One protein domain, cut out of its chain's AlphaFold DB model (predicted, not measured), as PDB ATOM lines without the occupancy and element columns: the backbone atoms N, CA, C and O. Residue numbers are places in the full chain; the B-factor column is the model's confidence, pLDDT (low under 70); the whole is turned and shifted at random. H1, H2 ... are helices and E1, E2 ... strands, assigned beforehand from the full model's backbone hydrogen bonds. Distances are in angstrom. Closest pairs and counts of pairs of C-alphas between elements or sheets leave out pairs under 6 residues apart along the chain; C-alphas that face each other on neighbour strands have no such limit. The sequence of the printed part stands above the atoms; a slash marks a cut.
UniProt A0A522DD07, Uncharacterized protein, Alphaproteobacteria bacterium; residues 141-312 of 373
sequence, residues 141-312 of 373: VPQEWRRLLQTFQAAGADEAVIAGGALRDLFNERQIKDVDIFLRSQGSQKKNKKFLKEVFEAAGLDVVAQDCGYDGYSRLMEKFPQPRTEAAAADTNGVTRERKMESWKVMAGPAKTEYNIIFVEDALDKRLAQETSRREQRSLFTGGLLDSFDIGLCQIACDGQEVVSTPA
ATOM      1  N   VAL A 141      42.925  -4.476  60.194       96.94
ATOM      2  CA  VAL A 141      42.747  -3.392  59.216       96.94
ATOM      3  C   VAL A 141      41.613  -2.465  59.675       96.94
ATOM      4  O   VAL A 141      40.478  -2.935  59.856       96.94
ATOM      5  N   PRO A 142      41.871  -1.148  59.829       96.94
ATOM      6  CA  PRO A 142      40.864  -0.191  60.274       96.94
ATOM      7  C   PRO A 142      39.561  -0.294  59.478       96.94
ATOM      8  O   PRO A 142      39.566  -0.387  58.248       96.94
ATOM      9  N   GLN A 143      38.426  -0.262  60.183       96.25
ATOM     10  CA  GLN A 143      37.105  -0.376  59.555       96.25
ATOM     11  C   GLN A 143      36.860   0.741  58.527       96.25
ATOM     12  O   GLN A 143      36.230   0.490  57.504       96.25
ATOM     13  N   GLU A 144      37.388   1.944  58.775       97.19
ATOM     14  CA  GLU A 144      37.349   3.076  57.840       97.19
ATOM     15  C   GLU A 144      37.981   2.716  56.488       97.19
ATOM     16  O   GLU A 144      37.361   2.908  55.443       97.19
ATOM     17  N   TRP A 145      39.172   2.110  56.508       98.06
ATOM     18  CA  TRP A 145      39.893   1.727  55.294       98.06
ATOM     19  C   TRP A 145      39.162   0.617  54.542       98.06
ATOM     20  O   TRP A 145      39.019   0.687  53.324       98.06
ATOM     21  N   ARG A 146      38.649  -0.387  55.272       97.62
ATOM     22  CA  ARG A 146      37.856  -1.476  54.682       97.62
ATOM     23  C   ARG A 146      36.582  -0.951  54.026       97.62
ATOM     24  O   ARG A 146      36.266  -1.373  52.922       97.62
ATOM     25  N   ARG A 147      35.881  -0.014  54.673       97.62
ATOM     26  CA  ARG A 147      34.682   0.621  54.111       97.62
ATOM     27  C   ARG A 147      35.010   1.385  52.835       97.62
ATOM     28  O   ARG A 147      34.345   1.166  51.832       97.62
ATOM     29  N   LEU A 148      36.038   2.235  52.855       98.31
ATOM     30  CA  LEU A 148      36.451   2.989  51.671       98.31
ATOM     31  C   LEU A 148      36.806   2.051  50.509       98.31
ATOM     32  O   LEU A 148      36.338   2.251  49.391       98.31
ATOM     33  N   LEU A 149      37.575   0.995  50.784       98.31
ATOM     34  CA  LEU A 149      37.942  -0.014  49.792       98.31
ATOM     35  C   LEU A 149      36.718  -0.738  49.209       98.31
ATOM     36  O   LEU A 149      36.616  -0.899  47.995       98.31
ATOM     37  N   GLN A 150      35.764  -1.128  50.056       97.94
ATOM     38  CA  GLN A 150      34.500  -1.724  49.615       97.94
ATOM     39  C   GLN A 150      33.691  -0.758  48.744       97.94
ATOM     40  O   GLN A 150      33.085  -1.191  47.768       97.94
ATOM     41  N   THR A 151      33.708   0.544  49.042       98.38
ATOM     42  CA  THR A 151      33.037   1.554  48.214       98.38
ATOM     43  C   THR A 151      33.698   1.705  46.844       98.38
ATOM     44  O   THR A 151      32.987   1.804  45.847       98.38
ATOM     45  N   PHE A 152      35.033   1.663  46.759       98.12
ATOM     46  CA  PHE A 152      35.741   1.613  45.471       98.12
ATOM     47  C   PHE A 152      35.276   0.424  44.620       98.12
ATOM     48  O   PHE A 152      34.936   0.590  43.447       98.12
ATOM     49  N   GLN A 153      35.211  -0.757  45.232       97.06
ATOM     50  CA  GLN A 153      34.800  -1.995  44.566       97.06
ATOM     51  C   GLN A 153      33.333  -1.934  44.129       97.06
ATOM     52  O   GLN A 153      33.020  -2.179  42.968       97.06
ATOM     53  N   ALA A 154      32.437  -1.482  45.009       97.12
ATOM     54  CA  ALA A 154      31.023  -1.293  44.688       97.12
ATOM     55  C   ALA A 154      30.787  -0.270  43.560       97.12
ATOM     56  O   ALA A 154      29.800  -0.379  42.833       97.12
ATOM     57  N   ALA A 155      31.690   0.700  43.387       97.50
ATOM     58  CA  ALA A 155      31.643   1.689  42.312       97.50
ATOM     59  C   ALA A 155      32.228   1.184  40.972       97.50
ATOM     60  O   ALA A 155      32.273   1.941  40.003       97.50
ATOM     61  N   GLY A 156      32.648  -0.084  40.892       95.12
ATOM     62  CA  GLY A 156      33.123  -0.726  39.662       95.12
ATOM     63  C   GLY A 156      34.641  -0.894  39.554       95.12
ATOM     64  O   GLY A 156      35.108  -1.345  38.512       95.12
ATOM     65  N   ALA A 157      35.406  -0.569  40.601       95.75
ATOM     66  CA  ALA A 157      36.832  -0.889  40.697       95.75
ATOM     67  C   ALA A 157      37.037  -2.175  41.520       95.75
ATOM     68  O   ALA A 157      37.603  -2.143  42.614       95.75
ATOM     69  N   ASP A 158      36.524  -3.305  41.019       94.56
ATOM     70  CA  ASP A 158      36.542  -4.617  41.697       94.56
ATOM     71  C   ASP A 158      37.968  -5.054  42.108       94.56
ATOM     72  O   ASP A 158      38.170  -5.761  43.100       94.56
ATOM     73  N   GLU A 159      38.978  -4.613  41.356       94.69
ATOM     74  CA  GLU A 159      40.393  -4.890  41.587       94.69
ATOM     75  C   GLU A 159      41.079  -3.959  42.593       94.69
ATOM     76  O   GLU A 159      42.268  -4.141  42.856       94.69
ATOM     77  N   ALA A 160      40.373  -2.969  43.145       97.25
ATOM     78  CA  ALA A 160      40.965  -2.037  44.092       97.25
ATOM     79  C   ALA A 160      41.529  -2.774  45.320       97.25
ATOM     80  O   ALA A 160      40.855  -3.635  45.900       97.25
ATOM     81  N   VAL A 161      42.743  -2.400  45.737       97.88
ATOM     82  CA  VAL A 161      43.451  -2.970  46.897       97.88
ATOM     83  C   VAL A 161      44.189  -1.897  47.694       97.88
ATOM     84  O   VAL A 161      44.727  -0.953  47.122       97.88
ATOM     85  N   ILE A 162      44.275  -2.067  49.012       98.44
ATOM     86  CA  ILE A 162      45.245  -1.341  49.846       98.44
ATOM     87  C   ILE A 162      46.560  -2.116  49.774       98.44
ATOM     88  O   ILE A 162      46.535  -3.331  49.953       98.44
ATOM     89  N   ALA A 163      47.701  -1.474  49.539       98.12
ATOM     90  CA  ALA A 163      48.973  -2.196  49.444       98.12
ATOM     91  C   ALA A 163      50.162  -1.411  50.004       98.12
ATOM     92  O   ALA A 163      50.077  -0.216  50.266       98.12
ATOM     93  N   GLY A 164      51.288  -2.096  50.196       97.38
ATOM     94  CA  GLY A 164      52.557  -1.439  50.478       97.38
ATOM     95  C   GLY A 164      52.722  -0.976  51.923       97.38
ATOM     96  O   GLY A 164      52.516  -1.730  52.882       97.38
ATOM     97  N   GLY A 165      53.187   0.266  52.076       97.19
ATOM     98  CA  GLY A 165      53.759   0.762  53.324       97.19
ATOM     99  C   GLY A 165      52.779   0.796  54.493       97.19
ATOM    100  O   GLY A 165      53.153   0.421  55.604       97.19
ATOM    101  N   ALA A 166      51.524   1.164  54.235       97.94
ATOM    102  CA  ALA A 166      50.486   1.263  55.257       97.94
ATOM    103  C   ALA A 166      50.238  -0.072  55.973       97.94
ATOM    104  O   ALA A 166      50.217  -0.129  57.202       97.94
ATOM    105  N   LEU A 167      50.098  -1.160  55.207       97.94
ATOM    106  CA  LEU A 167      49.865  -2.502  55.747       97.94
ATOM    107  C   LEU A 167      51.110  -3.056  56.433       97.94
ATOM    108  O   LEU A 167      51.019  -3.592  57.537       97.94
ATOM    109  N   ARG A 168      52.283  -2.880  55.815       97.50
ATOM    110  CA  ARG A 168      53.569  -3.226  56.430       97.50
ATOM    111  C   ARG A 168      53.687  -2.599  57.819       97.50
ATOM    112  O   ARG A 168      53.987  -3.301  58.783       97.50
ATOM    113  N   ASP A 169      53.431  -1.299  57.917       97.06
ATOM    114  CA  ASP A 169      53.569  -0.544  59.158       97.06
ATOM    115  C   ASP A 169      52.487  -0.914  60.176       97.06
ATOM    116  O   ASP A 169      52.807  -1.117  61.345       97.06
ATOM    117  N   LEU A 170      51.242  -1.116  59.735       94.69
ATOM    118  CA  LEU A 170      50.152  -1.603  60.580       94.69
ATOM    119  C   LEU A 170      50.501  -2.936  61.258       94.69
ATOM    120  O   LEU A 170      50.319  -3.090  62.469       94.69
ATOM    121  N   PHE A 171      50.994  -3.909  60.489       93.31
ATOM    122  CA  PHE A 171      51.224  -5.263  60.993       93.31
ATOM    123  C   PHE A 171      52.497  -5.393  61.823       93.31
ATOM    124  O   PHE A 171      52.510  -6.194  62.759       93.31
ATOM    125  N   ASN A 172      53.494  -4.546  61.560       88.38
ATOM    126  CA  ASN A 172      54.734  -4.452  62.332       88.38
ATOM    127  C   ASN A 172      54.705  -3.354  63.411       88.38
ATOM    128  O   ASN A 172      55.756  -2.969  63.919       88.38
ATOM    129  N   GLU A 173      53.515  -2.850  63.759       89.06
ATOM    130  CA  GLU A 173      53.297  -1.930  64.885       89.06
ATOM    131  C   GLU A 173      54.129  -0.640  64.781       89.06
ATOM    132  O   GLU A 173      54.663  -0.117  65.758       89.06
ATOM    133  N   ARG A 174      54.247  -0.114  63.561       91.94
ATOM    134  CA  ARG A 174      54.895   1.166  63.267       91.94
ATOM    135  C   ARG A 174      53.847   2.241  62.992       91.94
ATOM    136  O   ARG A 174      52.724   1.959  62.586       91.94
ATOM    137  N   GLN A 175      54.240   3.502  63.171       92.12
ATOM    138  CA  GLN A 175      53.389   4.641  62.833       92.12
ATOM    139  C   GLN A 175      53.037   4.615  61.342       92.12
ATOM    140  O   GLN A 175      53.933   4.593  60.500       92.12
ATOM    141  N   ILE A 176      51.753   4.656  61.010       96.19
ATOM    142  CA  ILE A 176      51.276   4.761  59.628       96.19
ATOM    143  C   ILE A 176      51.317   6.236  59.222       96.19
ATOM    144  O   ILE A 176      50.939   7.101  60.011       96.19
ATOM    145  N   LYS A 177      51.814   6.523  58.017       94.50
ATOM    146  CA  LYS A 177      51.877   7.887  57.478       94.50
ATOM    147  C   LYS A 177      50.686   8.157  56.559       94.50
ATOM    148  O   LYS A 177      49.933   9.093  56.788       94.50
ATOM    149  N   ASP A 178      50.543   7.314  55.552       97.38
ATOM    150  CA  ASP A 178      49.569   7.380  54.475       97.38
ATOM    151  C   ASP A 178      49.070   5.970  54.121       97.38
ATOM    152  O   ASP A 178      49.682   4.968  54.505       97.38
ATOM    153  N   VAL A 179      47.924   5.901  53.440       98.31
ATOM    154  CA  VAL A 179      47.276   4.668  52.975       98.31
ATOM    155  C   VAL A 179      47.263   4.654  51.454       98.31
ATOM    156  O   VAL A 179      46.537   5.429  50.833       98.31
ATOM    157  N   ASP A 180      48.041   3.758  50.855       98.44
ATOM    158  CA  ASP A 180      48.095   3.606  49.404       98.44
ATOM    159  C   ASP A 180      46.988   2.653  48.922       98.44
ATOM    160  O   ASP A 180      46.940   1.486  49.327       98.44
ATOM    161  N   ILE A 181      46.099   3.145  48.054       98.31
ATOM    162  CA  ILE A 181      45.043   2.360  47.399       98.31
ATOM    163  C   ILE A 181      45.324   2.321  45.901       98.31
ATOM    164  O   ILE A 181      45.357   3.358  45.243       98.31
ATOM    165  N   PHE A 182      45.489   1.122  45.355       97.62
ATOM    166  CA  PHE A 182      45.771   0.885  43.945       97.62
ATOM    167  C   PHE A 182      44.532   0.354  43.238       97.62
ATOM    168  O   PHE A 182      43.840  -0.510  43.771       97.62
ATOM    169  N   LEU A 183      44.277   0.847  42.029       96.94
ATOM    170  CA  LEU A 183      43.162   0.442  41.173       96.94
ATOM    171  C   LEU A 183      43.464   0.772  39.708       96.94
ATOM    172  O   LEU A 183      44.422   1.487  39.406       96.94
ATOM    173  N   ARG A 184      42.651   0.283  38.775       94.94
ATOM    174  CA  ARG A 184      42.796   0.620  37.357       94.94
ATOM    175  C   ARG A 184      42.235   1.997  37.065       94.94
ATOM    176  O   ARG A 184      41.231   2.424  37.643       94.94
ATOM    177  N   SER A 185      42.867   2.676  36.111       94.69
ATOM    178  CA  SER A 185      42.355   3.947  35.596       94.69
ATOM    179  C   SER A 185      40.926   3.806  35.064       94.69
ATOM    180  O   SER A 185      40.631   2.920  34.262       94.69
ATOM    181  N   GLN A 186      40.056   4.745  35.448       94.31
ATOM    182  CA  GLN A 186      38.675   4.859  34.961       94.31
ATOM    183  C   GLN A 186      38.588   5.711  33.676       94.31
ATOM    184  O   GLN A 186      37.519   6.169  33.253       94.31
ATOM    185  N   GLY A 187      39.733   5.946  33.026       93.94
ATOM    186  CA  GLY A 187      39.862   6.675  31.770       93.94
ATOM    187  C   GLY A 187      40.699   7.938  31.927       93.94
ATOM    188  O   GLY A 187      41.898   7.867  32.165       93.94
ATOM    189  N   SER A 188      40.092   9.107  31.714       95.12
ATOM    190  CA  SER A 188      40.803  10.386  31.822       95.12
ATOM    191  C   SER A 188      40.897  10.869  33.270       95.12
ATOM    192  O   SER A 188      40.023  10.559  34.079       95.12
ATOM    193  N   GLN A 189      41.860  11.750  33.565       95.81
ATOM    194  CA  GLN A 189      41.994  12.410  34.876       95.81
ATOM    195  C   GLN A 189      40.674  13.035  35.368       95.81
ATOM    196  O   GLN A 189      40.331  12.966  36.545       95.81
ATOM    197  N   LYS A 190      39.864  13.602  34.458       96.62
ATOM    198  CA  LYS A 190      38.534  14.147  34.788       96.62
ATOM    199  C   LYS A 190      37.562  13.062  35.272       96.62
ATOM    200  O   LYS A 190      36.782  13.324  36.187       96.62
ATOM    201  N   LYS A 191      37.586  11.874  34.657       96.88
ATOM    202  CA  LYS A 191      36.780  10.724  35.094       96.88
ATOM    203  C   LYS A 191      37.282  10.192  36.432       96.88
ATOM    204  O   LYS A 191      36.459  10.015  37.320       96.88
ATOM    205  N   ASN A 192      38.599  10.064  36.607       96.88
ATOM    206  CA  ASN A 192      39.216   9.652  37.871       96.88
ATOM    207  C   ASN A 192      38.840  10.614  39.015       96.88
ATOM    208  O   ASN A 192      38.302  10.176  40.026       96.88
ATOM    209  N   LYS A 193      38.967  11.939  38.828       97.38
ATOM    210  CA  LYS A 193      38.541  12.948  39.823       97.38
ATOM    211  C   LYS A 193      37.057  12.840  40.179       97.38
ATOM    212  O   LYS A 193      36.692  12.994  41.341       97.38
ATOM    213  N   LYS A 194      36.187  12.632  39.181       97.88
ATOM    214  CA  LYS A 194      34.742  12.462  39.405       97.88
ATOM    215  C   LYS A 194      34.469  11.195  40.221       97.88
ATOM    216  O   LYS A 194      33.763  11.273  41.217       97.88
ATOM    217  N   PHE A 195      35.082  10.084  39.829       97.94
ATOM    218  CA  PHE A 195      34.974   8.800  40.510       97.94
ATOM    219  C   PHE A 195      35.421   8.886  41.977       97.94
ATOM    220  O   PHE A 195      34.696   8.447  42.862       97.94
ATOM    221  N   LEU A 196      36.550   9.547  42.262       98.06
ATOM    222  CA  LEU A 196      37.006   9.766  43.640       98.06
ATOM    223  C   LEU A 196      35.983  10.535  44.484       98.06
ATOM    224  O   LEU A 196      35.727  10.156  45.621       98.06
ATOM    225  N   LYS A 197      35.375  11.596  43.940       98.25
ATOM    226  CA  LYS A 197      34.343  12.356  44.664       98.25
ATOM    227  C   LYS A 197      33.172  11.463  45.064       98.25
ATOM    228  O   LYS A 197      32.787  11.475  46.227       98.25
ATOM    229  N   GLU A 198      32.666  10.682  44.114       98.12
ATOM    230  CA  GLU A 198      31.534   9.773  44.322       98.12
ATOM    231  C   GLU A 198      31.869   8.691  45.360       98.12
ATOM    232  O   GLU A 198      31.071   8.433  46.257       98.12
ATOM    233  N   VAL A 199      33.071   8.106  45.299       98.31
ATOM    234  CA  VAL A 199      33.513   7.070  46.245       98.31
ATOM    235  C   VAL A 199      33.672   7.614  47.667       98.31
ATOM    236  O   VAL A 199      33.175   7.000  48.609       98.31
ATOM    237  N   PHE A 200      34.346   8.751  47.858       98.25
ATOM    238  CA  PHE A 200      34.550   9.302  49.204       98.25
ATOM    239  C   PHE A 200      33.235   9.784  49.833       98.25
ATOM    240  O   PHE A 200      33.011   9.561  51.025       98.25
ATOM    241  N   GLU A 201      32.339  10.370  49.033       97.75
ATOM    242  CA  GLU A 201      30.986  10.735  49.467       97.75
ATOM    243  C   GLU A 201      30.179   9.495  49.877       97.75
ATOM    244  O   GLU A 201      29.651   9.445  50.988       97.75
ATOM    245  N   ALA A 202      30.157   8.451  49.042       97.94
ATOM    246  CA  ALA A 202      29.447   7.206  49.339       97.94
ATOM    247  C   ALA A 202      30.044   6.434  50.532       97.94
ATOM    248  O   ALA A 202      29.323   5.733  51.241       97.94
ATOM    249  N   ALA A 203      31.347   6.574  50.799       97.75
ATOM    250  CA  ALA A 203      31.990   6.020  51.991       97.75
ATOM    251  C   ALA A 203      31.638   6.789  53.283       97.75
ATOM    252  O   ALA A 203      31.948   6.310  54.380       97.75
ATOM    253  N   GLY A 204      30.997   7.960  53.166       97.50
ATOM    254  CA  GLY A 204      30.703   8.852  54.284       97.50
ATOM    255  C   GLY A 204      31.965   9.464  54.892       97.50
ATOM    256  O   GLY A 204      32.022   9.650  56.106       97.50
ATOM    257  N   LEU A 205      32.999   9.708  54.076       97.31
ATOM    258  CA  LEU A 205      34.257  10.300  54.523       97.31
ATOM    259  C   LEU A 205      34.343  11.764  54.099       97.31
ATOM    260  O   LEU A 205      34.471  12.083  52.917       97.31
ATOM    261  N   ASP A 206      34.347  12.656  55.086       97.69
ATOM    262  CA  ASP A 206      34.535  14.082  54.849       97.69
ATOM    263  C   ASP A 206      35.944  14.361  54.324       97.69
ATOM    264  O   ASP A 206      36.941  14.148  55.016       97.69
ATOM    265  N   VAL A 207      36.017  14.860  53.089       97.94
ATOM    266  CA  VAL A 207      37.279  15.245  52.452       97.94
ATOM    267  C   VAL A 207      37.663  16.666  52.852       97.94
ATOM    268  O   VAL A 207      36.910  17.626  52.635       97.94
ATOM    269  N   VAL A 208      38.864  16.791  53.412       97.44
ATOM    270  CA  VAL A 208      39.456  18.040  53.891       97.44
ATOM    271  C   VAL A 208      40.090  18.782  52.718       97.44
ATOM    272  O   VAL A 208      40.795  18.194  51.903       97.44
ATOM    273  N   ALA A 209      39.853  20.092  52.620       97.06
ATOM    274  CA  ALA A 209      40.523  20.912  51.617       97.06
ATOM    275  C   ALA A 209      42.025  21.020  51.926       97.06
ATOM    276  O   ALA A 209      42.415  21.282  53.065       97.06
ATOM    277  N   GLN A 210      42.857  20.829  50.908       95.12
ATOM    278  CA  GLN A 210      44.313  20.823  50.996       95.12
ATOM    279  C   GLN A 210      44.882  22.057  50.297       95.12
ATOM    280  O   GLN A 210      44.374  22.473  49.254       95.12
ATOM    281  N   ASP A 211      45.947  22.620  50.864       92.56
ATOM    282  CA  ASP A 211      46.710  23.692  50.226       92.56
ATOM    283  C   ASP A 211      47.450  23.111  49.015       92.56
ATOM    284  O   ASP A 211      48.299  22.225  49.157       92.56
ATOM    285  N   CYS A 212      47.072  23.558  47.820       89.06
ATOM    286  CA  CYS A 212      47.652  23.099  46.560       89.06
ATOM    287  C   CYS A 212      48.551  24.149  45.896       89.06
ATOM    288  O   CYS A 212      48.984  23.954  44.759       89.06
ATOM    289  N   GLY A 213      48.895  25.216  46.623       83.75
ATOM    290  CA  GLY A 213      49.860  26.216  46.195       83.75
ATOM    291  C   GLY A 213      49.339  27.645  46.265       83.75
ATOM    292  O   GLY A 213      48.221  27.939  46.694       83.75
ATOM    293  N   TYR A 214      50.215  28.544  45.826       72.75
ATOM    294  CA  TYR A 214      50.011  29.982  45.852       72.75
ATOM    295  C   TYR A 214      49.992  30.506  44.416       72.75
ATOM    296  O   TYR A 214      50.978  30.363  43.696       72.75
ATOM    297  N   ASP A 215      48.884  31.114  43.998       74.62
ATOM    298  CA  ASP A 215      48.744  31.736  42.671       74.62
ATOM    299  C   ASP A 215      49.285  33.180  42.620       74.62
ATOM    300  O   ASP A 215      49.115  33.887  41.629       74.62
ATOM    301  N   GLY A 216      49.943  33.626  43.693       77.50
ATOM    302  CA  GLY A 216      50.420  34.997  43.859       77.50
ATOM    303  C   GLY A 216      49.508  35.864  44.733       77.50
ATOM    304  O   GLY A 216      50.002  36.821  45.331       77.50
ATOM    305  N   TYR A 217      48.226  35.512  44.888       78.38
ATOM    306  CA  TYR A 217      47.234  36.360  45.566       78.38
ATOM    307  C   TYR A 217      46.367  35.627  46.595       78.38
ATOM    308  O   TYR A 217      45.843  36.263  47.510       78.38
ATOM    309  N   SER A 218      46.222  34.306  46.496       81.75
ATOM    310  CA  SER A 218      45.443  33.512  47.445       81.75
ATOM    311  C   SER A 218      45.991  32.090  47.599       81.75
ATOM    312  O   SER A 218      46.634  31.541  46.705       81.75
ATOM    313  N   ARG A 219      45.754  31.482  48.772       87.88
ATOM    314  CA  ARG A 219      45.974  30.041  48.956       87.88
ATOM    315  C   ARG A 219      44.843  29.298  48.267       87.88
ATOM    316  O   ARG A 219      43.685  29.439  48.669       87.88
ATOM    317  N   LEU A 220      45.180  28.498  47.262       88.88
ATOM    318  CA  LEU A 220      44.200  27.660  46.593       88.88
ATOM    319  C   LEU A 220      43.960  26.412  47.451       88.88
ATOM    320  O   LEU A 220      44.851  25.584  47.639       88.88
ATOM    321  N   MET A 221      42.751  26.295  47.997       92.94
ATOM    322  CA  MET A 221      42.342  25.160  48.823       92.94
ATOM    323  C   MET A 221      41.437  24.235  48.006       92.94
ATOM    324  O   MET A 221      40.287  24.572  47.729       92.94
ATOM    325  N   GLU A 222      41.929  23.051  47.640       94.81
ATOM    326  CA  GLU A 222      41.159  22.050  46.891       94.81
ATOM    327  C   GLU A 222      40.975  20.766  47.703       94.81
ATOM    328  O   GLU A 222      41.915  20.250  48.296       94.81
ATOM    329  N   LYS A 223      39.764  20.192  47.691       95.06
ATOM    330  CA  LYS A 223      39.499  18.864  48.286       95.06
ATOM    331  C   LYS A 223      40.172  17.717  47.523       95.06
ATOM    332  O   LYS A 223      40.442  16.670  48.087       95.06
ATOM    333  N   PHE A 224      40.392  17.906  46.225       95.88
ATOM    334  CA  PHE A 224      40.986  16.910  45.336       95.88
ATOM    335  C   PHE A 224      42.025  17.620  44.461       95.88
ATOM    336  O   PHE A 224      41.670  18.029  43.347       95.88
ATOM    337  N   PRO A 225      43.253  17.834  44.971       94.25
ATOM    338  CA  PRO A 225      44.312  18.524  44.237       94.25
ATOM    339  C   PRO A 225      44.673  17.776  42.948       94.25
ATOM    340  O   PRO A 225      44.345  16.602  42.798       94.25
ATOM    341  N   GLN A 226      45.338  18.450  42.006       94.31
ATOM    342  CA  GLN A 226      45.751  17.824  40.744       94.31
ATOM    343  C   GLN A 226      46.637  16.590  40.988       94.31
ATOM    344  O   GLN A 226      47.483  16.619  41.891       94.31
ATOM    345  N   PRO A 227      46.472  15.517  40.196       96.00
ATOM    346  CA  PRO A 227      47.235  14.302  40.399       96.00
ATOM    347  C   PRO A 227      48.683  14.479  39.961       96.00
ATOM    348  O   PRO A 227      49.001  15.252  39.053       96.00
ATOM    349  N   ARG A 228      49.568  13.682  40.554       94.62
ATOM    350  CA  ARG A 228      50.918  13.474  40.028       94.62
ATOM    351  C   ARG A 228      50.855  12.393  38.964       94.62
ATOM    352  O   ARG A 228      50.271  11.340  39.195       94.62
ATOM    353  N   THR A 229      51.429  12.667  37.798       92.25
ATOM    354  CA  THR A 229      51.545  11.678  36.724       92.25
ATOM    355  C   THR A 229      52.994  11.236  36.638       92.25
ATOM    356  O   THR A 229      53.881  12.069  36.464       92.25
ATOM    357  N   GLU A 230      53.223   9.936  36.759       87.38
ATOM    358  CA  GLU A 230      54.546   9.331  36.682       87.38
ATOM    359  C   GLU A 230      54.533   8.257  35.591       87.38
ATOM    360  O   GLU A 230      53.586   7.477  35.463       87.38
ATOM    361  N   ALA A 231      55.579   8.242  34.764       80.12
ATOM    362  CA  ALA A 231      55.826   7.156  33.828       80.12
ATOM    363  C   ALA A 231      56.792   6.179  34.503       80.12
ATOM    364  O   ALA A 231      57.961   6.503  34.714       80.12
ATOM    365  N   ALA A 232      56.299   4.997  34.863       72.81
ATOM    366  CA  ALA A 232      57.118   3.933  35.415       72.81
ATOM    367  C   ALA A 232      57.480   2.953  34.293       72.81
ATOM    368  O   ALA A 232      56.608   2.322  33.697       72.81
ATOM    369  N   ALA A 233      58.771   2.808  34.003       69.38
ATOM    370  CA  ALA A 233      59.247   1.725  33.154       69.38
ATOM    371  C   ALA A 233      59.291   0.434  33.986       69.38
ATOM    372  O   ALA A 233      60.048   0.347  34.951       69.38
ATOM    373  N   ALA A 234      58.478  -0.558  33.627       66.94
ATOM    374  CA  ALA A 234      58.544  -1.894  34.204       66.94
ATOM    375  C   ALA A 234      59.160  -2.850  33.177       66.94
ATOM    376  O   ALA A 234      58.614  -3.028  32.087       66.94
ATOM    377  N   ASP A 235      60.284  -3.472  33.521       61.97
ATOM    378  CA  ASP A 235      60.844  -4.566  32.729       61.97
ATOM    379  C   ASP A 235      60.188  -5.879  33.170       61.97
ATOM    380  O   ASP A 235      60.319  -6.306  34.318       61.97
ATOM    381  N   THR A 236      59.412  -6.489  32.274       63.25
ATOM    382  CA  THR A 236      58.832  -7.816  32.495       63.25
ATOM    383  C   THR A 236      59.280  -8.717  31.352       63.25
ATOM    384  O   THR A 236      58.847  -8.535  30.215       63.25
ATOM    385  N   ASN A 237      60.144  -9.693  31.647       68.94
ATOM    386  CA  ASN A 237      60.696 -10.641  30.671       68.94
ATOM    387  C   ASN A 237      61.474  -9.987  29.508       68.94
ATOM    388  O   ASN A 237      61.384 -10.451  28.372       68.94
ATOM    389  N   GLY A 238      62.221  -8.909  29.768       74.25
ATOM    390  CA  GLY A 238      63.034  -8.224  28.757       74.25
ATOM    391  C   GLY A 238      62.232  -7.313  27.825       74.25
ATOM    392  O   GLY A 238      62.778  -6.795  26.851       74.25
ATOM    393  N   VAL A 239      60.938  -7.115  28.099       71.94
ATOM    394  CA  VAL A 239      60.099  -6.134  27.410       71.94
ATOM    395  C   VAL A 239      59.813  -4.995  28.378       71.94
ATOM    396  O   VAL A 239      58.994  -5.129  29.290       71.94
ATOM    397  N   THR A 240      60.461  -3.853  28.146       71.69
ATOM    398  CA  THR A 240      60.164  -2.610  28.860       71.69
ATOM    399  C   THR A 240      58.765  -2.145  28.484       71.69
ATOM    400  O   THR A 240      58.514  -1.734  27.349       71.69
ATOM    401  N   ARG A 241      57.835  -2.212  29.434       72.25
ATOM    402  CA  ARG A 241      56.497  -1.640  29.295       72.25
ATOM    403  C   ARG A 241      56.417  -0.386  30.146       72.25
ATOM    404  O   ARG A 241      56.643  -0.430  31.353       72.25
ATOM    405  N   GLU A 242      56.083   0.733  29.517       75.69
ATOM    406  CA  GLU A 242      55.752   1.954  30.245       75.69
ATOM    407  C   GLU A 242      54.356   1.806  30.855       75.69
ATOM    408  O   GLU A 242      53.355   1.713  30.142       75.69
ATOM    409  N   ARG A 243      54.292   1.772  32.186       81.81
ATOM    410  CA  ARG A 243      53.055   1.919  32.947       81.81
ATOM    411  C   ARG A 243      52.893   3.388  33.296       81.81
ATOM    412  O   ARG A 243      53.756   3.981  33.941       81.81
ATOM    413  N   LYS A 244      51.775   3.976  32.882       89.75
ATOM    414  CA  LYS A 244      51.396   5.310  33.342       89.75
ATOM    415  C   LYS A 244      50.664   5.164  34.663       89.75
ATOM    416  O   LYS A 244      49.714   4.388  34.772       89.75
ATOM    417  N   MET A 245      51.141   5.890  35.664       93.56
ATOM    418  CA  MET A 245      50.525   5.950  36.979       93.56
ATOM    419  C   MET A 245      50.052   7.372  37.250       93.56
ATOM    420  O   MET A 245      50.752   8.348  36.970       93.56
ATOM    421  N   GLU A 246      48.848   7.481  37.795       95.75
ATOM    422  CA  GLU A 246      48.239   8.736  38.220       95.75
ATOM    423  C   GLU A 246      47.932   8.638  39.716       95.75
ATOM    424  O   GLU A 246      47.107   7.827  40.131       95.75
ATOM    425  N   SER A 247      48.607   9.449  40.532       96.75
ATOM    426  CA  SER A 247      48.500   9.424  41.994       96.75
ATOM    427  C   SER A 247      47.785  10.666  42.528       96.75
ATOM    428  O   SER A 247      48.182  11.800  42.240       96.75
ATOM    429  N   TRP A 248      46.743  10.449  43.330       97.50
ATOM    430  CA  TRP A 248      45.949  11.475  44.004       97.50
ATOM    431  C   TRP A 248      46.159  11.406  45.508       97.50
ATOM    432  O   TRP A 248      45.931  10.365  46.114       97.50
ATOM    433  N   LYS A 249      46.497  12.536  46.127       97.44
ATOM    434  CA  LYS A 249      46.574  12.643  47.585       97.44
ATOM    435  C   LYS A 249      45.300  13.268  48.134       97.44
ATOM    436  O   LYS A 249      45.040  14.436  47.847       97.44
ATOM    437  N   VAL A 250      44.557  12.514  48.936       97.81
ATOM    438  CA  VAL A 250      43.268  12.914  49.510       97.81
ATOM    439  C   VAL A 250      43.330  12.806  51.031       97.81
ATOM    440  O   VAL A 250      43.610  11.738  51.566       97.81
ATOM    441  N   MET A 251      43.050  13.899  51.738       98.00
ATOM    442  CA  MET A 251      42.921  13.904  53.200       98.00
ATOM    443  C   MET A 251      41.452  13.723  53.587       98.00
ATOM    444  O   MET A 251      40.630  14.568  53.228       98.00
ATOM    445  N   ALA A 252      41.102  12.664  54.319       97.88
ATOM    446  CA  ALA A 252      39.699  12.392  54.644       97.88
ATOM    447  C   ALA A 252      39.478  11.735  56.013       97.88
ATOM    448  O   ALA A 252      40.397  11.182  56.619       97.88
ATOM    449  N   GLY A 253      38.226  11.784  56.474       96.62
ATOM    450  CA  GLY A 253      37.775  11.105  57.687       96.62
ATOM    451  C   GLY A 253      38.100  11.858  58.986       96.62
ATOM    452  O   GLY A 253      38.805  12.873  58.978       96.62
ATOM    453  N   PRO A 254      37.593  11.370  60.131       93.94
ATOM    454  CA  PRO A 254      37.741  12.037  61.428       93.94
ATOM    455  C   PRO A 254      39.204  12.132  61.880       93.94
ATOM    456  O   PRO A 254      39.600  13.121  62.494       93.94
ATOM    457  N   ALA A 255      40.023  11.136  61.527       93.00
ATOM    458  CA  ALA A 255      41.452  11.116  61.824       93.00
ATOM    459  C   ALA A 255      42.293  11.956  60.846       93.00
ATOM    460  O   ALA A 255      43.505  12.055  61.028       93.00
ATOM    461  N   LYS A 256      41.669  12.562  59.819       96.19
ATOM    462  CA  LYS A 256      42.358  13.233  58.706       96.19
ATOM    463  C   LYS A 256      43.426  12.322  58.094       96.19
ATOM    464  O   LYS A 256      44.574  12.725  57.930       96.19
ATOM    465  N   THR A 257      43.048  11.082  57.798       96.88
ATOM    466  CA  THR A 257      43.935  10.091  57.190       96.88
ATOM    467  C   THR A 257      44.358  10.567  55.799       96.88
ATOM    468  O   THR A 257      43.521  11.021  55.014       96.88
ATOM    469  N   GLU A 258      45.650  10.461  55.492       97.94
ATOM    470  CA  GLU A 258      46.185  10.700  54.150       97.94
ATOM    471  C   GLU A 258      46.016   9.439  53.295       97.94
ATOM    472  O   GLU A 258      46.593   8.396  53.599       97.94
ATOM    473  N   TYR A 259      45.229   9.530  52.226       98.31
ATOM    474  CA  TYR A 259      45.036   8.467  51.245       98.31
ATOM    475  C   TYR A 259      45.758   8.823  49.943       98.31
ATOM    476  O   TYR A 259      45.478   9.863  49.343       98.31
ATOM    477  N   ASN A 260      46.648   7.947  49.479       97.88
ATOM    478  CA  ASN A 260      47.258   8.035  48.155       97.88
ATOM    479  C   ASN A 260      46.523   7.072  47.216       97.88
ATOM    480  O   ASN A 260      46.709   5.857  47.282       97.88
ATOM    481  N   ILE A 261      45.671   7.602  46.342       98.12
ATOM    482  CA  ILE A 261      44.907   6.804  45.383       98.12
ATOM    483  C   ILE A 261      45.660   6.745  44.057       98.12
ATOM    484  O   ILE A 261      45.848   7.770  43.401       98.12
ATOM    485  N   ILE A 262      46.101   5.552  43.671       97.12
ATOM    486  CA  ILE A 262      47.034   5.323  42.568       97.12
ATOM    487  C   ILE A 262      46.316   4.557  41.460       97.12
ATOM    488  O   ILE A 262      46.104   3.345  41.542       97.12
ATOM    489  N   PHE A 263      45.958   5.275  40.400       96.62
ATOM    490  CA  PHE A 263      45.406   4.690  39.188       96.62
ATOM    491  C   PHE A 263      46.534   4.151  38.312       96.62
ATOM    492  O   PHE A 263      47.436   4.890  37.912       96.62
ATOM    493  N   VAL A 264      46.457   2.866  37.983       94.00
ATOM    494  CA  VAL A 264      47.402   2.181  37.103       94.00
ATOM    495  C   VAL A 264      46.763   2.017  35.727       94.00
ATOM    496  O   VAL A 264      45.684   1.432  35.588       94.00
ATOM    497  N   GLU A 265      47.414   2.547  34.694       91.06
ATOM    498  CA  GLU A 265      47.056   2.276  33.305       91.06
ATOM    499  C   GLU A 265      47.807   1.026  32.837       91.06
ATOM    500  O   GLU A 265      49.034   1.035  32.711       91.06
ATOM    501  N   ASP A 266      47.077  -0.063  32.595       80.62
ATOM    502  CA  ASP A 266      47.644  -1.281  32.021       80.62
ATOM    503  C   ASP A 266      47.123  -1.474  30.591       80.62
ATOM    504  O   ASP A 266      45.920  -1.588  30.336       80.62
ATOM    505  N   ALA A 267      48.050  -1.473  29.632       64.12
ATOM    506  CA  ALA A 267      47.748  -1.640  28.217       64.12
ATOM    507  C   ALA A 267      47.287  -3.071  27.875       64.12
ATOM    508  O   ALA A 267      46.656  -3.268  26.835       64.12
ATOM    509  N   LEU A 268      47.583  -4.066  28.724       55.28
ATOM    510  CA  LEU A 268      47.281  -5.472  28.438       55.28
ATOM    511  C   LEU A 268      45.833  -5.870  28.755       55.28
ATOM    512  O   LEU A 268      45.325  -6.854  28.213       55.28
ATOM    513  N   ASP A 269      45.152  -5.101  29.602       60.91
ATOM    514  CA  ASP A 269      43.945  -5.588  30.265       60.91
ATOM    515  C   ASP A 269      42.682  -5.574  29.425       60.91
ATOM    516  O   ASP A 269      41.779  -6.357  29.690       60.91
ATOM    517  N   LYS A 270      42.597  -4.779  28.356       66.62
ATOM    518  CA  LYS A 270      41.344  -4.728  27.582       66.62
ATOM    519  C   LYS A 270      40.985  -6.056  26.912       66.62
ATOM    520  O   LYS A 270      39.804  -6.303  26.697       66.62
ATOM    521  N   ARG A 271      41.977  -6.891  26.573       62.16
ATOM    522  CA  ARG A 271      41.746  -8.214  25.966       62.16
ATOM    523  C   ARG A 271      41.595  -9.314  27.014       62.16
ATOM    524  O   ARG A 271      40.622 -10.053  26.960       62.16
ATOM    525  N   LEU A 272      42.492  -9.377  28.000       61.94
ATOM    526  CA  LEU A 272      42.428 -10.387  29.066       61.94
ATOM    527  C   LEU A 272      41.206 -10.213  29.982       61.94
ATOM    528  O   LEU A 272      40.633 -11.205  30.433       61.94
ATOM    529  N   ALA A 273      40.737  -8.982  30.206       68.81
ATOM    530  CA  ALA A 273      39.571  -8.731  31.052       68.81
ATOM    531  C   ALA A 273      38.241  -9.241  30.460       68.81
ATOM    532  O   ALA A 273      37.239  -9.295  31.170       68.81
ATOM    533  N   GLN A 274      38.199  -9.613  29.176       72.81
ATOM    534  CA  GLN A 274      36.993 -10.178  28.561       72.81
ATOM    535  C   GLN A 274      36.885 -11.695  28.743       72.81
ATOM    536  O   GLN A 274      35.778 -12.226  28.733       72.81
ATOM    537  N   GLU A 275      38.009 -12.386  28.930       75.50
ATOM    538  CA  GLU A 275      38.071 -13.856  28.913       75.50
ATOM    539  C   GLU A 275      38.291 -14.473  30.299       75.50
ATOM    540  O   GLU A 275      38.047 -15.661  30.495       75.50
ATOM    541  N   THR A 276      38.721 -13.673  31.274       82.44
ATOM    542  CA  THR A 276      39.120 -14.155  32.604       82.44
ATOM    543  C   THR A 276      38.061 -13.803  33.648       82.44
ATOM    544  O   THR A 276      37.450 -12.735  33.568       82.44
ATOM    545  N   SER A 277      37.832 -14.649  34.657       86.06
ATOM    546  CA  SER A 277      36.852 -14.340  35.707       86.06
ATOM    547  C   SER A 277      37.271 -13.112  36.533       86.06
ATOM    548  O   SER A 277      38.458 -12.828  36.687       86.06
ATOM    549  N   ARG A 278      36.311 -12.387  37.130       84.50
ATOM    550  CA  ARG A 278      36.608 -11.201  37.968       84.50
ATOM    551  C   ARG A 278      37.606 -11.500  39.096       84.50
ATOM    552  O   ARG A 278      38.488 -10.694  39.375       84.50
ATOM    553  N   ARG A 279      37.493 -12.677  39.720       84.38
ATOM    554  CA  ARG A 279      38.393 -13.117  40.797       84.38
ATOM    555  C   ARG A 279      39.828 -13.299  40.300       84.38
ATOM    556  O   ARG A 279      40.766 -12.876  40.966       84.38
ATOM    557  N   GLU A 280      40.001 -13.907  39.133       86.69
ATOM    558  CA  GLU A 280      41.320 -14.091  38.525       86.69
ATOM    559  C   GLU A 280      41.925 -12.756  38.089       86.69
ATOM    560  O   GLU A 280      43.098 -12.518  38.348       86.69
ATOM    561  N   GLN A 281      41.129 -11.848  37.513       85.56
ATOM    562  CA  GLN A 281      41.597 -10.505  37.147       85.56
ATOM    563  C   GLN A 281      42.141  -9.743  38.356       85.56
ATOM    564  O   GLN A 281      43.205  -9.129  38.274       85.56
ATOM    565  N   ARG A 282      41.434  -9.823  39.486       87.06
ATOM    566  CA  ARG A 282      41.875  -9.252  40.758       87.06
ATOM    567  C   ARG A 282      43.181  -9.881  41.227       87.06
ATOM    568  O   ARG A 282      44.129  -9.160  41.506       87.06
ATOM    569  N   SER A 283      43.262 -11.212  41.239       88.81
ATOM    570  CA  SER A 283      44.482 -11.927  41.632       88.81
ATOM    571  C   SER A 283      45.680 -11.569  40.745       88.81
ATOM    572  O   SER A 283      46.784 -11.398  41.257       88.81
ATOM    573  N   LEU A 284      45.478 -11.446  39.430       89.88
ATOM    574  CA  LEU A 284      46.518 -11.061  38.474       89.88
ATOM    575  C   LEU A 284      46.956  -9.609  38.676       89.88
ATOM    576  O   LEU A 284      48.156  -9.330  38.669       89.88
ATOM    577  N   PHE A 285      46.002  -8.700  38.903       91.44
ATOM    578  CA  PHE A 285      46.290  -7.301  39.211       91.44
ATOM    579  C   PHE A 285      47.101  -7.179  40.501       91.44
ATOM    580  O   PHE A 285      48.178  -6.585  40.493       91.44
ATOM    581  N   THR A 286      46.638  -7.793  41.594       93.44
ATOM    582  CA  THR A 286      47.324  -7.752  42.890       93.44
ATOM    583  C   THR A 286      48.699  -8.411  42.817       93.44
ATOM    584  O   THR A 286      49.666  -7.818  43.282       93.44
ATOM    585  N   GLY A 287      48.830  -9.586  42.194       92.12
ATOM    586  CA  GLY A 287      50.124 -10.258  42.035       92.12
ATOM    587  C   GLY A 287      51.124  -9.415  41.239       92.12
ATOM    588  O   GLY A 287      52.218  -9.130  41.720       92.12
ATOM    589  N   GLY A 288      50.713  -8.922  40.065       90.44
ATOM    590  CA  GLY A 288      51.556  -8.069  39.226       90.44
ATOM    591  C   GLY A 288      51.888  -6.709  39.854       90.44
ATOM    592  O   GLY A 288      52.932  -6.132  39.543       90.44
ATOM    593  N   LEU A 289      51.020  -6.194  40.731       92.88
ATOM    594  CA  LEU A 289      51.278  -5.007  41.540       92.88
ATOM    595  C   LEU A 289      52.329  -5.295  42.617       92.88
ATOM    596  O   LEU A 289      53.320  -4.573  42.693       92.88
ATOM    597  N   LEU A 290      52.144  -6.343  43.423       94.94
ATOM    598  CA  LEU A 290      53.066  -6.684  44.510       94.94
ATOM    599  C   LEU A 290      54.470  -6.972  43.987       94.94
ATOM    600  O   LEU A 290      55.447  -6.473  44.542       94.94
ATOM    601  N   ASP A 291      54.566  -7.695  42.875       92.56
ATOM    602  CA  ASP A 291      55.840  -7.973  42.225       92.56
ATOM    603  C   ASP A 291      56.557  -6.693  41.782       92.56
ATOM    604  O   ASP A 291      57.782  -6.674  41.707       92.56
ATOM    605  N   SER A 292      55.831  -5.607  41.497       91.88
ATOM    606  CA  SER A 292      56.426  -4.345  41.044       91.88
ATOM    607  C   SER A 292      57.101  -3.524  42.149       91.88
ATOM    608  O   SER A 292      57.875  -2.623  41.827       91.88
ATOM    609  N   PHE A 293      56.853  -3.827  43.428       94.94
ATOM    610  CA  PHE A 293      57.498  -3.105  44.522       94.94
ATOM    611  C   PHE A 293      58.988  -3.440  44.642       94.94
ATOM    612  O   PHE A 293      59.420  -4.578  44.451       94.94
ATOM    613  N   ASP A 294      59.762  -2.418  44.998       96.19
ATOM    614  CA  ASP A 294      61.214  -2.463  45.153       96.19
ATOM    615  C   ASP A 294      61.653  -3.233  46.400       96.19
ATOM    616  O   ASP A 294      62.628  -3.979  46.338       96.19
ATOM    617  N   ILE A 295      60.933  -3.082  47.513       97.75
ATOM    618  CA  ILE A 295      61.287  -3.640  48.823       97.75
ATOM    619  C   ILE A 295      60.375  -4.823  49.183       97.75
ATOM    620  O   ILE A 295      59.151  -4.705  49.121       97.75
ATOM    621  N   GLY A 296      60.958  -5.935  49.648       97.69
ATOM    622  CA  GLY A 296      60.239  -7.156  50.047       97.69
ATOM    623  C   GLY A 296      59.157  -6.904  51.100       97.69
ATOM    624  O   GLY A 296      58.006  -7.293  50.913       97.69
ATOM    625  N   LEU A 297      59.474  -6.135  52.142       97.00
ATOM    626  CA  LEU A 297      58.510  -5.672  53.148       97.00
ATOM    627  C   LEU A 297      57.303  -4.888  52.613       97.00
ATOM    628  O   LEU A 297      56.305  -4.766  53.323       97.00
ATOM    629  N   CYS A 298      57.367  -4.329  51.406       97.69
ATOM    630  CA  CYS A 298      56.233  -3.643  50.786       97.69
ATOM    631  C   CYS A 298      55.325  -4.605  50.006       97.69
ATOM    632  O   CYS A 298      54.229  -4.210  49.619       97.69
ATOM    633  N   GLN A 299      55.729  -5.858  49.783       97.75
ATOM    634  CA  GLN A 299      54.994  -6.829  48.968       97.75
ATOM    635  C   GLN A 299      53.832  -7.503  49.723       97.75
ATOM    636  O   GLN A 299      53.742  -8.728  49.842       97.75
ATOM    637  N   ILE A 300      52.928  -6.666  50.230       97.94
ATOM    638  CA  ILE A 300      51.703  -7.032  50.936       97.94
ATOM    639  C   ILE A 300      50.529  -6.160  50.473       97.94
ATOM    640  O   ILE A 300      50.683  -4.958  50.253       97.94
ATOM    641  N   ALA A 301      49.355  -6.770  50.331       98.25
ATOM    642  CA  ALA A 301      48.106  -6.126  49.951       98.25
ATOM    643  C   ALA A 301      46.925  -6.655  50.774       98.25
ATOM    644  O   ALA A 301      46.959  -7.759  51.310       98.25
ATOM    645  N   CYS A 302      45.866  -5.860  50.853       97.75
ATOM    646  CA  CYS A 302      44.571  -6.215  51.404       97.75
ATOM    647  C   CYS A 302      43.515  -5.830  50.377       97.75
ATOM    648  O   CYS A 302      43.406  -4.664  49.989       97.75
ATOM    649  N   ASP A 303      42.733  -6.810  49.953       96.25
ATOM    650  CA  ASP A 303      41.659  -6.604  48.991       96.25
ATOM    651  C   ASP A 303      40.297  -6.393  49.691       96.25
ATOM    652  O   ASP A 303      39.260  -6.205  49.065       96.25
ATOM    653  N   GLY A 304      40.276  -6.368  51.023       95.25
ATOM    654  CA  GLY A 304      39.063  -6.211  51.827       95.25
ATOM    655  C   GLY A 304      38.357  -7.528  52.156       95.25
ATOM    656  O   GLY A 304      37.471  -7.521  53.010       95.25
ATOM    657  N   GLN A 305      38.765  -8.639  51.540       94.56
ATOM    658  CA  GLN A 305      38.352 -10.000  51.893       94.56
ATOM    659  C   GLN A 305      39.511 -10.809  52.470       94.56
ATOM    660  O   GLN A 305      39.304 -11.592  53.393       94.56
ATOM    661  N   GLU A 306      40.721 -10.611  51.954       95.75
ATOM    662  CA  GLU A 306      41.923 -11.286  52.422       95.75
ATOM    663  C   GLU A 306      43.157 -10.379  52.376       95.75
ATOM    664  O   GLU A 306      43.197  -9.345  51.700       95.75
ATOM    665  N   VAL A 307      44.177 -10.779  53.138       96.31
ATOM    666  CA  VAL A 307      45.515 -10.193  53.083       96.31
ATOM    667  C   VAL A 307      46.398 -11.109  52.242       96.31
ATOM    668  O   VAL A 307      46.627 -12.265  52.597       96.31
ATOM    669  N   VAL A 308      46.914 -10.576  51.139       95.56
ATOM    670  CA  VAL A 308      47.795 -11.276  50.202       95.56
ATOM    671  C   VAL A 308      49.218 -10.776  50.403       95.56
ATOM    672  O   VAL A 308      49.455  -9.574  50.503       95.56
ATOM    673  N   SER A 309      50.194 -11.680  50.442       96.00
ATOM    674  CA  SER A 309      51.607 -11.306  50.494       96.00
ATOM    675  C   SER A 309      52.462 -12.222  49.631       96.00
ATOM    676  O   SER A 309      52.128 -13.393  49.409       96.00
ATOM    677  N   THR A 310      53.614 -11.720  49.203       96.06
ATOM    678  CA  THR A 310      54.608 -12.531  48.493       96.06
ATOM    679  C   THR A 310      55.492 -13.311  49.475       96.06
ATOM    680  O   THR A 310      55.483 -13.039  50.685       96.06
ATOM    681  N   PRO A 311      56.277 -14.292  48.988       95.69
ATOM    682  CA  PRO A 311      57.316 -14.932  49.789       95.69
ATOM    683  C   PRO A 311      58.342 -13.942  50.354       95.69
ATOM    684  O   PRO A 311      58.763 -14.111  51.493       95.69
ATOM    685  N   ALA A 312      58.697 -12.890  49.607       96.75
ATOM    686  CA  ALA A 312      59.697 -11.920  50.046       96.75
ATOM    687  C   ALA A 312      59.241 -11.117  51.273       96.75
ATOM    688  O   ALA A 312      60.019 -10.948  52.205       96.75
TER     689      ALA A 312
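Overview. This is residues 141 to 312 of the 373 residues of an uncharacterized protein of Alphaproteobacteria bacterium (UniProt A0A522DD07). A strongly twisted, curled sheet of seven strands runs through the domain, with helices H1 and H3 over one face and H5 over the other, making three layers. H2 stands beside the strands at the sheet's level; the small hairpin E3-E4 lies far out at one end of the longest axis, and H4 and the turn between E5 and E6 lie towards the other end. The 172 printed residues have five named helices and nine named strands, in the order H1 E1 H2 E2 H3 E3 E4 E5 E6 E7 H4 H5 E8 E9. The large sheet is mixed, ordered E5 E6 E7 E2 E1 E8 E9, and the class is mixed, helices and strands. The whole is compact, with a radius of gyration of the C-alphas of 16.3 A and spans of 51 by 35 by 29 A.

Arrangement. E5, residues 228 to 236, E6, 239 to 252, and E7, 257 to 265, form a meander, each strand the antiparallel neighbour of the one before; N 230 and O 245 are 2.9 A apart, N 248 and O 261 2.8 A. E7 is parallel to E2, residues 178 to 184, with N 181 and O 260 2.9 A apart. E1, residues 161 to 163, is antiparallel to E2, with N 161 and O 182 at 2.9 A, and to E8, residues 300 to 302, with N 302 and O 162 at 2.8 A. E8 and E9, residues 307 to 309, form a hairpin, with N 301 and O 308 at 2.8 A. H1, residues 143 to 154, is on the sheet at a height of 9.1 A, along the strands, at 13 degrees to E2 on the local plane. H3, residues 189 to 202, is on the same face at 8.6 A, slantwise to E7 at 42 degrees on the local plane. H1 and H3 touch at a steep tilt of 54 degrees, opposite ways; their closest C-alphas, Thr 151 and Val 199, are 5.9 A apart. H5, residues 278 to 292, is on the opposite face; its closest C-alpha pair with E8 is Leu 290 and Ile 300, 6.6 A. E7, H4, residues 269 to 275, H5 and E8 form a split strand-helix-strand unit, two strands of one sheet that are not neighbours, with helices between them along the chain and E2 and E1 between them in the sheet; its crossover is right-handed. H2, residues 165 to 171, comes closest to E2 at the C-alphas of Ala 166 and Val 179, 5.2 A. E3, residues 210 to 214, and E4, 219 to 222, form a hairpin, with N 212 and O 220 at 3.0 A. In H1, H2 and H3 every O i to N i+4 pair is within hydrogen-bond range; H5 has 10 of 11 and H4 1 of 3, with 2 of 4 O i to N i+3 pairs.

Along the chain. H1 begins at C-alpha 143 (37.105, -0.376, 59.555), and E9 ends at C-alpha 309 (51.607, -11.306, 50.494). From first to last C-alpha E6 measures 38.7 A, E7 25.3 A, E5 23.9 A and H5 21.2 A.

Size, cuts and confidence. The two C-alphas farthest apart, Tyr 217 and Glu 275, are 53.7 A apart. The printed part has no cut, and no link is long. The model's pLDDT is under 70 at residues 233 to 237 and 267 to 273.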